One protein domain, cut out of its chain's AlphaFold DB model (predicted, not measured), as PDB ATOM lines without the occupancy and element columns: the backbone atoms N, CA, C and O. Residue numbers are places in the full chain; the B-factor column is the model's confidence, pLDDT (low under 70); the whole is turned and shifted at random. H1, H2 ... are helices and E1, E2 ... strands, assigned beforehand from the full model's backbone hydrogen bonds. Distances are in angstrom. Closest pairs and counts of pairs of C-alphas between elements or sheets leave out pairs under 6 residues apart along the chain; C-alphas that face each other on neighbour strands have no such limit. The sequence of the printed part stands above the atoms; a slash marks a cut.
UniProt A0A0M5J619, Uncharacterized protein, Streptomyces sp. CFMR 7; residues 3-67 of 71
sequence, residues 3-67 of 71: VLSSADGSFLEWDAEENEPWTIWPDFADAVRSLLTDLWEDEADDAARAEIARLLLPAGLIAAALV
ATOM      1  N   VAL A   3     124.349 103.261 132.964       81.56
ATOM      2  CA  VAL A   3     125.440 104.210 132.706       81.56
ATOM      3  C   VAL A   3     125.680 104.306 131.201       81.56
ATOM      4  O   VAL A   3     125.836 103.291 130.520       81.56
ATOM      5  N   LEU A   4     125.687 105.531 130.684       82.00
ATOM      6  CA  LEU A   4     125.840 105.867 129.271       82.00
ATOM      7  C   LEU A   4     127.137 106.658 129.081       82.00
ATOM      8  O   LEU A   4     127.419 107.567 129.856       82.00
ATOM      9  N   SER A   5     127.904 106.338 128.039       83.00
ATOM     10  CA  SER A   5     129.077 107.121 127.630       83.00
ATOM     11  C   SER A   5     128.710 108.032 126.460       83.00
ATOM     12  O   SER A   5     128.084 107.588 125.492       83.00
ATOM     13  N   SER A   6     129.083 109.304 126.559       80.25
ATOM     14  CA  SER A   6     128.876 110.324 125.535       80.25
ATOM     15  C   SER A   6     130.111 110.483 124.644       80.25
ATOM     16  O   SER A   6     131.243 110.194 125.032       80.25
ATOM     17  N   ALA A   7     129.898 110.982 123.425       79.44
ATOM     18  CA  ALA A   7     130.962 111.219 122.450       79.44
ATOM     19  C   ALA A   7     131.961 112.311 122.879       79.44
ATOM     20  O   ALA A   7     133.067 112.363 122.344       79.44
ATOM     21  N   ASP A   8     131.585 113.171 123.828       80.31
ATOM     22  CA  ASP A   8     132.461 114.184 124.431       80.31
ATOM     23  C   ASP A   8     133.304 113.646 125.602       80.31
ATOM     24  O   ASP A   8     134.051 114.405 126.214       80.31
ATOM     25  N   GLY A   9     133.224 112.341 125.886       72.56
ATOM     26  CA  GLY A   9     133.975 111.683 126.954       72.56
ATOM     27  C   GLY A   9     133.303 111.745 128.325       72.56
ATOM     28  O   GLY A   9     133.808 111.126 129.262       72.56
ATOM     29  N   SER A  10     132.160 112.425 128.442       82.56
ATOM     30  CA  SER A  10     131.365 112.423 129.669       82.56
ATOM     31  C   SER A  10     130.586 111.117 129.843       82.56
ATOM     32  O   SER A  10     130.296 110.396 128.882       82.56
ATOM     33  N   PHE A  11     130.242 110.801 131.088       85.50
ATOM     34  CA  PHE A  11     129.375 109.681 131.435       85.50
ATOM     35  C   PHE A  11     128.130 110.185 132.152       85.50
ATOM     36  O   PHE A  11     128.191 111.116 132.948       85.50
ATOM     37  N   LEU A  12     126.999 109.553 131.869       87.25
ATOM     38  CA  LEU A  12     125.699 109.883 132.434       87.25
ATOM     39  C   LEU A  12     125.131 108.650 133.124       87.25
ATOM     40  O   LEU A  12     124.985 107.598 132.500       87.25
ATOM     41  N   GLU A  13     124.758 108.795 134.387       89.19
ATOM     42  CA  GLU A  13     123.897 107.834 135.059       89.19
ATOM     43  C   GLU A  13     122.434 108.213 134.831       89.19
ATOM     44  O   GLU A  13     122.007 109.326 135.141       89.19
ATOM     45  N   TRP A  14     121.669 107.282 134.268       90.00
ATOM     46  CA  TRP A  14     120.244 107.439 134.006       90.00
ATOM     47  C   TRP A  14     119.415 106.693 135.051       90.00
ATOM     48  O   TRP A  14     119.581 105.472 135.232       90.00
ATOM     49  N   ASP A  15     118.483 107.413 135.677       90.69
ATOM     50  CA  ASP A  15     117.438 106.816 136.495       90.69
ATOM     51  C   ASP A  15     116.247 106.427 135.609       90.69
ATOM     52  O   ASP A  15     115.623 107.253 134.943       90.69
ATOM     53  N   ALA A  16     115.944 105.131 135.571       86.44
ATOM     54  CA  ALA A  16     114.835 104.612 134.778       86.44
ATOM     55  C   ALA A  16     113.472 104.809 135.461       86.44
ATOM     56  O   ALA A  16     112.460 104.784 134.764       86.44
ATOM     57  N   GLU A  17     113.441 104.969 136.786       91.25
ATOM     58  CA  GLU A  17     112.208 105.153 137.557       91.25
ATOM     59  C   GLU A  17     111.693 106.585 137.405       91.25
ATOM     60  O   GLU A  17     110.539 106.785 137.028       91.25
ATOM     61  N   GLU A  18     112.575 107.566 137.596       89.62
ATOM     62  CA  GLU A  18     112.263 108.996 137.448       89.62
ATOM     63  C   GLU A  18     112.366 109.479 135.985       89.62
ATOM     64  O   GLU A  18     111.878 110.550 135.627       89.62
ATOM     65  N   ASN A  19     112.944 108.652 135.104       87.56
ATOM     66  CA  ASN A  19     113.145 108.938 133.680       87.56
ATOM     67  C   ASN A  19     113.908 110.257 133.435       87.56
ATOM     68  O   ASN A  19     113.571 111.037 132.537       87.56
ATOM     69  N   GLU A  20     114.953 110.485 134.228       88.19
ATOM     70  CA  GLU A  20     115.800 111.671 134.161       88.19
ATOM     71  C   GLU A  20     117.288 111.355 134.439       88.19
ATOM     72  O   GLU A  20     117.625 110.291 134.970       88.19
ATOM     73  N   PRO A  21     118.208 112.262 134.051       85.56
ATOM     74  CA  PRO A  21     119.607 112.215 134.470       85.56
ATOM     75  C   PRO A  21     119.750 112.224 135.996       85.56
ATOM     76  O   PRO A  21     119.347 113.190 136.636       85.56
ATOM     77  N   TRP A  22     120.400 111.207 136.565       86.69
ATOM     78  CA  TRP A  22     120.742 111.193 137.991       86.69
ATOM     79  C   TRP A  22     122.032 111.971 138.267       86.69
ATOM     80  O   TRP A  22     122.066 112.874 139.102       86.69
ATOM     81  N   THR A  23     123.104 111.650 137.539       86.81
ATOM     82  CA  THR A  23     124.387 112.354 137.650       86.81
ATOM     83  C   THR A  23     125.147 112.355 136.332       86.81
ATOM     84  O   THR A  23     124.987 111.453 135.510       86.81
ATOM     85  N   ILE A  24     125.985 113.372 136.131       85.50
ATOM     86  CA  ILE A  24     126.867 113.508 134.970       85.50
ATOM     87  C   ILE A  24     128.304 113.608 135.476       85.50
ATOM     88  O   ILE A  24     128.634 114.517 136.239       85.50
ATOM     89  N   TRP A  25     129.167 112.716 135.001       86.81
ATOM     90  CA  TRP A  25     130.611 112.780 135.193       86.81
ATOM     91  C   TRP A  25     131.259 113.393 133.947       86.81
ATOM     92  O   TRP A  25     131.361 112.716 132.921       86.81
ATOM     93  N   PRO A  26     131.681 114.670 133.998       83.69
ATOM     94  CA  PRO A  26     132.295 115.338 132.852       83.69
ATOM     95  C   PRO A  26     133.680 114.772 132.514       83.69
ATOM     96  O   PRO A  26     134.080 114.816 131.355       83.69
ATOM     97  N   ASP A  27     134.383 114.218 133.506       86.75
ATOM     98  CA  ASP A  27     135.641 113.497 133.337       86.75
ATOM     99  C   ASP A  27     135.550 112.144 134.054       86.75
ATOM    100  O   ASP A  27     135.548 112.055 135.283       86.75
ATOM    101  N   PHE A  28     135.446 111.069 133.274       82.81
ATOM    102  CA  PHE A  28     135.384 109.714 133.817       82.81
ATOM    103  C   PHE A  28     136.657 109.323 134.566       82.81
ATOM    104  O   PHE A  28     136.589 108.565 135.532       82.81
ATOM    105  N   ALA A  29     137.818 109.832 134.145       87.69
ATOM    106  CA  ALA A  29     139.069 109.512 134.813       87.69
ATOM    107  C   ALA A  29     139.109 110.103 136.226       87.69
ATOM    108  O   ALA A  29     139.580 109.440 137.149       87.69
ATOM    109  N   ASP A  30     138.553 111.301 136.392       89.06
ATOM    110  CA  ASP A  30     138.395 111.963 137.687       89.06
ATOM    111  C   ASP A  30     137.404 111.207 138.587       89.06
ATOM    112  O   ASP A  30     137.701 110.904 139.740       89.06
ATOM    113  N   ALA A  31     136.272 110.754 138.034       87.81
ATOM    114  CA  ALA A  31     135.310 109.934 138.775       87.81
ATOM    115  C   ALA A  31     135.918 108.607 139.269       87.81
ATOM    116  O   ALA A  31     135.699 108.199 140.411       87.81
ATOM    117  N   VAL A  32     136.715 107.937 138.427       90.56
ATOM    118  CA  VAL A  32     137.431 106.717 138.823       90.56
ATOM    119  C   VAL A  32     138.498 107.026 139.874       90.56
ATOM    120  O   VAL A  32     138.669 106.235 140.797       90.56
ATOM    121  N   ARG A  33     139.200 108.161 139.786       93.31
ATOM    122  CA  ARG A  33     140.183 108.566 140.803       93.31
ATOM    123  C   ARG A  33     139.533 108.802 142.169       93.31
ATOM    124  O   ARG A  33     140.056 108.306 143.168       93.31
ATOM    125  N   SER A  34     138.383 109.467 142.198       92.19
ATOM    126  CA  SER A  34     137.597 109.669 143.417       92.19
ATOM    127  C   SER A  34     137.197 108.324 144.039       92.19
ATOM    128  O   SER A  34     137.514 108.066 145.197       92.19
ATOM    129  N   LEU A  35     136.656 107.395 143.237       92.44
ATOM    130  CA  LEU A  35     136.341 106.030 143.685       92.44
ATOM    131  C   LEU A  35     137.571 105.298 144.254       92.44
ATOM    132  O   LEU A  35     137.485 104.620 145.274       92.44
ATOM    133  N   LEU A  36     138.726 105.397 143.592       95.56
ATOM    134  CA  LEU A  36     139.962 104.750 144.045       95.56
ATOM    135  C   LEU A  36     140.542 105.383 145.316       95.56
ATOM    136  O   LEU A  36     141.308 104.706 146.010       95.56
ATOM    137  N   THR A  37     140.214 106.648 145.587       95.56
ATOM    138  CA  THR A  37     140.532 107.353 146.837       95.56
ATOM    139  C   THR A  37     139.627 106.859 147.957       95.56
ATOM    140  O   THR A  37     140.149 106.435 148.981       95.56
ATOM    141  N   ASP A  38     138.313 106.776 147.734       95.12
ATOM    142  CA  ASP A  38     137.366 106.234 148.721       95.12
ATOM    143  C   ASP A  38     137.748 104.797 149.120       95.12
ATOM    144  O   ASP A  38     137.866 104.466 150.296       95.12
ATOM    145  N   LEU A  39     138.067 103.950 148.134       95.50
ATOM    146  CA  LEU A  39     138.533 102.583 148.388       95.50
ATOM    147  C   LEU A  39     139.858 102.539 149.162       95.50
ATOM    148  O   LEU A  39     140.103 101.586 149.894       95.50
ATOM    149  N   TRP A  40     140.737 103.525 148.980       95.44
ATOM    150  CA  TRP A  40     141.970 103.616 149.761       95.44
ATOM    151  C   TRP A  40     141.691 103.993 151.218       95.44
ATOM    152  O   TRP A  40     142.279 103.393 152.116       95.44
ATOM    153  N   GLU A  41     140.796 104.957 151.444       95.25
ATOM    154  CA  GLU A  41     140.359 105.382 152.780       95.25
ATOM    155  C   GLU A  41     139.666 104.239 153.538       95.25
ATOM    156  O   GLU A  41     139.879 104.082 154.739       95.25
ATOM    157  N   ASP A  42     138.934 103.385 152.820       95.69
ATOM    158  CA  ASP A  42     138.292 102.170 153.338       95.69
ATOM    159  C   ASP A  42     139.257 100.974 153.514       95.69
ATOM    160  O   ASP A  42     138.820  99.845 153.750       95.69
ATOM    161  N   GLU A  43     140.571 101.192 153.389       94.38
ATOM    162  CA  GLU A  43     141.620 100.166 153.496       94.38
ATOM    163  C   GLU A  43     141.446  98.987 152.512       94.38
ATOM    164  O   GLU A  43     141.856  97.853 152.786       94.38
ATOM    165  N   ALA A  44     140.845  99.223 151.339       92.94
ATOM    166  CA  ALA A  44     140.724  98.200 150.308       92.94
ATOM    167  C   ALA A  44     142.101  97.784 149.772       92.94
ATOM    168  O   ALA A  44     143.029  98.585 149.651       92.94
ATOM    169  N   ASP A  45     142.209  96.514 149.386       95.38
ATOM    170  CA  ASP A  45     143.452  95.938 148.881       95.38
ATOM    171  C   ASP A  45     143.984  96.666 147.632       95.38
ATOM    172  O   ASP A  45     143.261  96.918 146.659       95.38
ATOM    173  N   ASP A  46     145.288  96.948 147.629       94.44
ATOM    174  CA  ASP A  46     145.951  97.674 146.544       94.44
ATOM    175  C   ASP A  46     145.892  96.917 145.210       94.44
ATOM    176  O   ASP A  46     145.804  97.545 144.149       94.44
ATOM    177  N   ALA A  47     145.897  95.577 145.222       96.19
ATOM    178  CA  ALA A  47     145.780  94.806 143.986       96.19
ATOM    179  C   ALA A  47     144.366  94.908 143.398       96.19
ATOM    180  O   ALA A  47     144.225  95.035 142.178       96.19
ATOM    181  N   ALA A  48     143.333  94.930 144.246       93.94
ATOM    182  CA  ALA A  48     141.956  95.182 143.826       93.94
ATOM    183  C   ALA A  48     141.794  96.592 143.233       93.94
ATOM    184  O   ALA A  48     141.262  96.736 142.128       93.94
ATOM    185  N   ARG A  49     142.329  97.624 143.897       96.50
ATOM    186  CA  ARG A  49     142.341  99.005 143.375       96.50
ATOM    187  C   ARG A  49     143.054  99.089 142.020       96.50
ATOM    188  O   ARG A  49     142.538  99.688 141.077       96.50
ATOM    189  N   ALA A  50     144.202  98.424 141.876       96.69
ATOM    190  CA  ALA A  50     144.948  98.376 140.619       96.69
ATOM    191  C   ALA A  50     144.220  97.620 139.492       96.69
ATOM    192  O   ALA A  50     144.426  97.932 138.318       96.69
ATOM    193  N   GLU A  51     143.406  96.612 139.813       96.38
ATOM    194  CA  GLU A  51     142.560  95.914 138.837       96.38
ATOM    195  C   GLU A  51     141.428  96.815 138.342       96.38
ATOM    196  O   GLU A  51     141.244  96.955 137.134       96.38
ATOM    197  N   ILE A  52     140.730  97.490 139.258       92.94
ATOM    198  CA  ILE A  52     139.665  98.445 138.924       92.94
ATOM    199  C   ILE A  52     140.212  99.538 137.998       92.94
ATOM    200  O   ILE A  52     139.638  99.796 136.938       92.94
ATOM    201  N   ALA A  53     141.370 100.115 138.331       93.38
ATOM    202  CA  ALA A  53     142.021 101.114 137.490       93.38
ATOM    203  C   ALA A  53     142.348 100.575 136.084       93.38
ATOM    204  O   ALA A  53     142.139 101.274 135.098       93.38
ATOM    205  N   ARG A  54     142.816  99.324 135.962       95.00
ATOM    206  CA  ARG A  54     143.116  98.687 134.662       95.00
ATOM    207  C   ARG A  54     141.880  98.430 133.806       95.00
ATOM    208  O   ARG A  54     141.987  98.471 132.584       95.00
ATOM    209  N   LEU A  55     140.739  98.146 134.428       93.50
ATOM    210  CA  LEU A  55     139.482  97.897 133.721       93.50
ATOM    211  C   LEU A  55     138.825  99.188 133.228       93.50
ATOM    212  O   LEU A  55     138.197  99.183 132.171       93.50
ATOM    213  N   LEU A  56     138.953 100.270 133.996       89.31
ATOM    214  CA  LEU A  56     138.206 101.504 133.759       89.31
ATOM    215  C   LEU A  56     139.034 102.600 133.080       89.31
ATOM    216  O   LEU A  56     138.461 103.467 132.426       89.31
ATOM    217  N   LEU A  57     140.365 102.574 133.191       88.69
ATOM    218  CA  LEU A  57     141.219 103.642 132.676       88.69
ATOM    219  C   LEU A  57     142.131 103.182 131.534       88.69
ATOM    220  O   LEU A  57     142.663 102.070 131.546       88.69
ATOM    221  N   PRO A  58     142.420 104.078 130.574       89.38
ATOM    222  CA  PRO A  58     143.545 103.909 129.669       89.38
ATOM    223  C   PRO A  58     144.852 103.720 130.445       89.38
ATOM    224  O   PRO A  58     145.099 104.400 131.442       89.38
ATOM    225  N   ALA A  59     145.747 102.872 129.929       92.75
ATOM    226  CA  ALA A  59     147.002 102.517 130.599       92.75
ATOM    227  C   ALA A  59     147.850 103.725 131.052       92.75
ATOM    228  O   ALA A  59     148.508 103.663 132.087       92.75
ATOM    229  N   GLY A  60     147.810 104.833 130.303       92.12
ATOM    230  CA  GLY A  60     148.550 106.058 130.623       92.12
ATOM    231  C   GLY A  60     148.040 106.832 131.846       92.12
ATOM    232  O   GLY A  60     148.776 107.665 132.362       92.12
ATOM    233  N   LEU A  61     146.818 106.564 132.320       93.31
ATOM    234  CA  LEU A  61     146.202 107.280 133.446       93.31
ATOM    235  C   LEU A  61     146.244 106.492 134.765       93.31
ATOM    236  O   LEU A  61     146.108 107.081 135.833       93.31
ATOM    237  N   ILE A  62     146.493 105.180 134.708       94.56
ATOM    238  CA  ILE A  62     146.403 104.267 135.862       94.56
ATOM    239  C   ILE A  62     147.302 104.704 137.021       94.56
ATOM    240  O   ILE A  62     146.854 104.775 138.160       94.56
ATOM    241  N   ALA A  63     148.573 104.997 136.736       94.94
ATOM    242  CA  ALA A  63     149.539 105.326 137.783       94.94
ATOM    243  C   ALA A  63     149.160 106.606 138.541       94.94
ATOM    244  O   ALA A  63     149.336 106.667 139.753       94.94
ATOM    245  N   ALA A  64     148.621 107.607 137.838       93.25
ATOM    246  CA  ALA A  64     148.164 108.848 138.454       93.25
ATOM    247  C   ALA A  64     146.877 108.637 139.267       93.25
ATOM    248  O   ALA A  64     146.757 109.180 140.360       93.25
ATOM    249  N   ALA A  65     145.949 107.816 138.767       92.62
ATOM    250  CA  ALA A  65     144.669 107.564 139.426       92.62
ATOM    251  C   ALA A  65     144.780 106.736 140.720       92.62
ATOM    252  O   ALA A  65     143.897 106.807 141.566       92.62
ATOM    253  N   LEU A  66     145.856 105.958 140.892       95.81
ATOM    254  CA  LEU A  66     146.107 105.199 142.126       95.81
ATOM    255  C   LEU A  66     146.671 106.054 143.270       95.81
ATOM    256  O   LEU A  66     146.709 105.583 144.410       95.81
ATOM    257  N   VAL A  67     147.100 107.288 142.982       95.38
ATOM    258  CA  VAL A  67     147.511 108.260 144.000       95.38
ATOM    259  C   VAL A  67     146.251 108.919 144.577       95.38
ATOM    260  O   VAL A  67     145.546 109.597 143.817       95.38
TER     261      VAL A  67
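What this domain is: This is residues 3 to 67 of the 71 residues of an uncharacterized protein of Streptomyces sp. CFMR 7 (UniProt A0A0M5J619). The model has two lobes: a small sheet of three strands, E1, E2 and E3, at one end, and at the other a helical hairpin of H1 and H2, with short H3 packed on both helices. The lobes meet loosely, where the first turns of H1 graze the sheet. The printed part has 65 residues, with three named strands followed by three named helices; the class is mixed, helices and strands. The sheet's order is E1, E2, E3, antiparallel throughout. The whole is only just loose, close to compact, with a radius of gyration of the C-alphas of 13.3 A and spans of 37 by 25 by 15 A.

Where its parts are: Find C-alpha 3 at (125.440, 104.210, 132.706), where E1, residues 3 to 5, begins. E2 is residues 11 to 15, 13.3 A long, and E3 residues 20 to 25, 14.9 A. From C-alpha 28 at (135.384, 109.714, 133.817), H1 runs 20.1 A to residue 41. H2 is residues 46 to 56, 15.4 A, and H3, residues 62 to 65, ends at (144.669, 107.564, 139.426).

How they stand to each other: Begin at the meander E1, E2, E3, each strand the antiparallel neighbour of the one before. Look for N 4 and O 12 at 2.8 A between E1 and E2, and N 13 and O 23 at 2.9 A between E2 and E3. H1 only grazes the sheet, with residues 28 to 32. H1 and H2 form a helical hairpin and touch, their closest C-alphas, Leu 36 and Arg 49, 6.3 A apart, at a shallow tilt of 14 degrees, opposite ways. H3 touches H1, with the closest C-alphas, Arg 33 and Ala 65, at 4.8 A. H3 also touches H2, with the closest C-alphas, Ala 53 and Ile 62, at 5.6 A. H2 and H3 are apart from E2, for instance. In H1 and H2 every O i to N i+4 pair is within hydrogen-bond range; H3 is too short for one.

The domain as a whole: The C-alphas farthest apart, Glu 18 and Ala 63, stand 37.5 A from each other. The printed part has no cut, and the five links between named elements are tight. Mean pLDDT of the printed part is 90.1, and no printed residue is under 70.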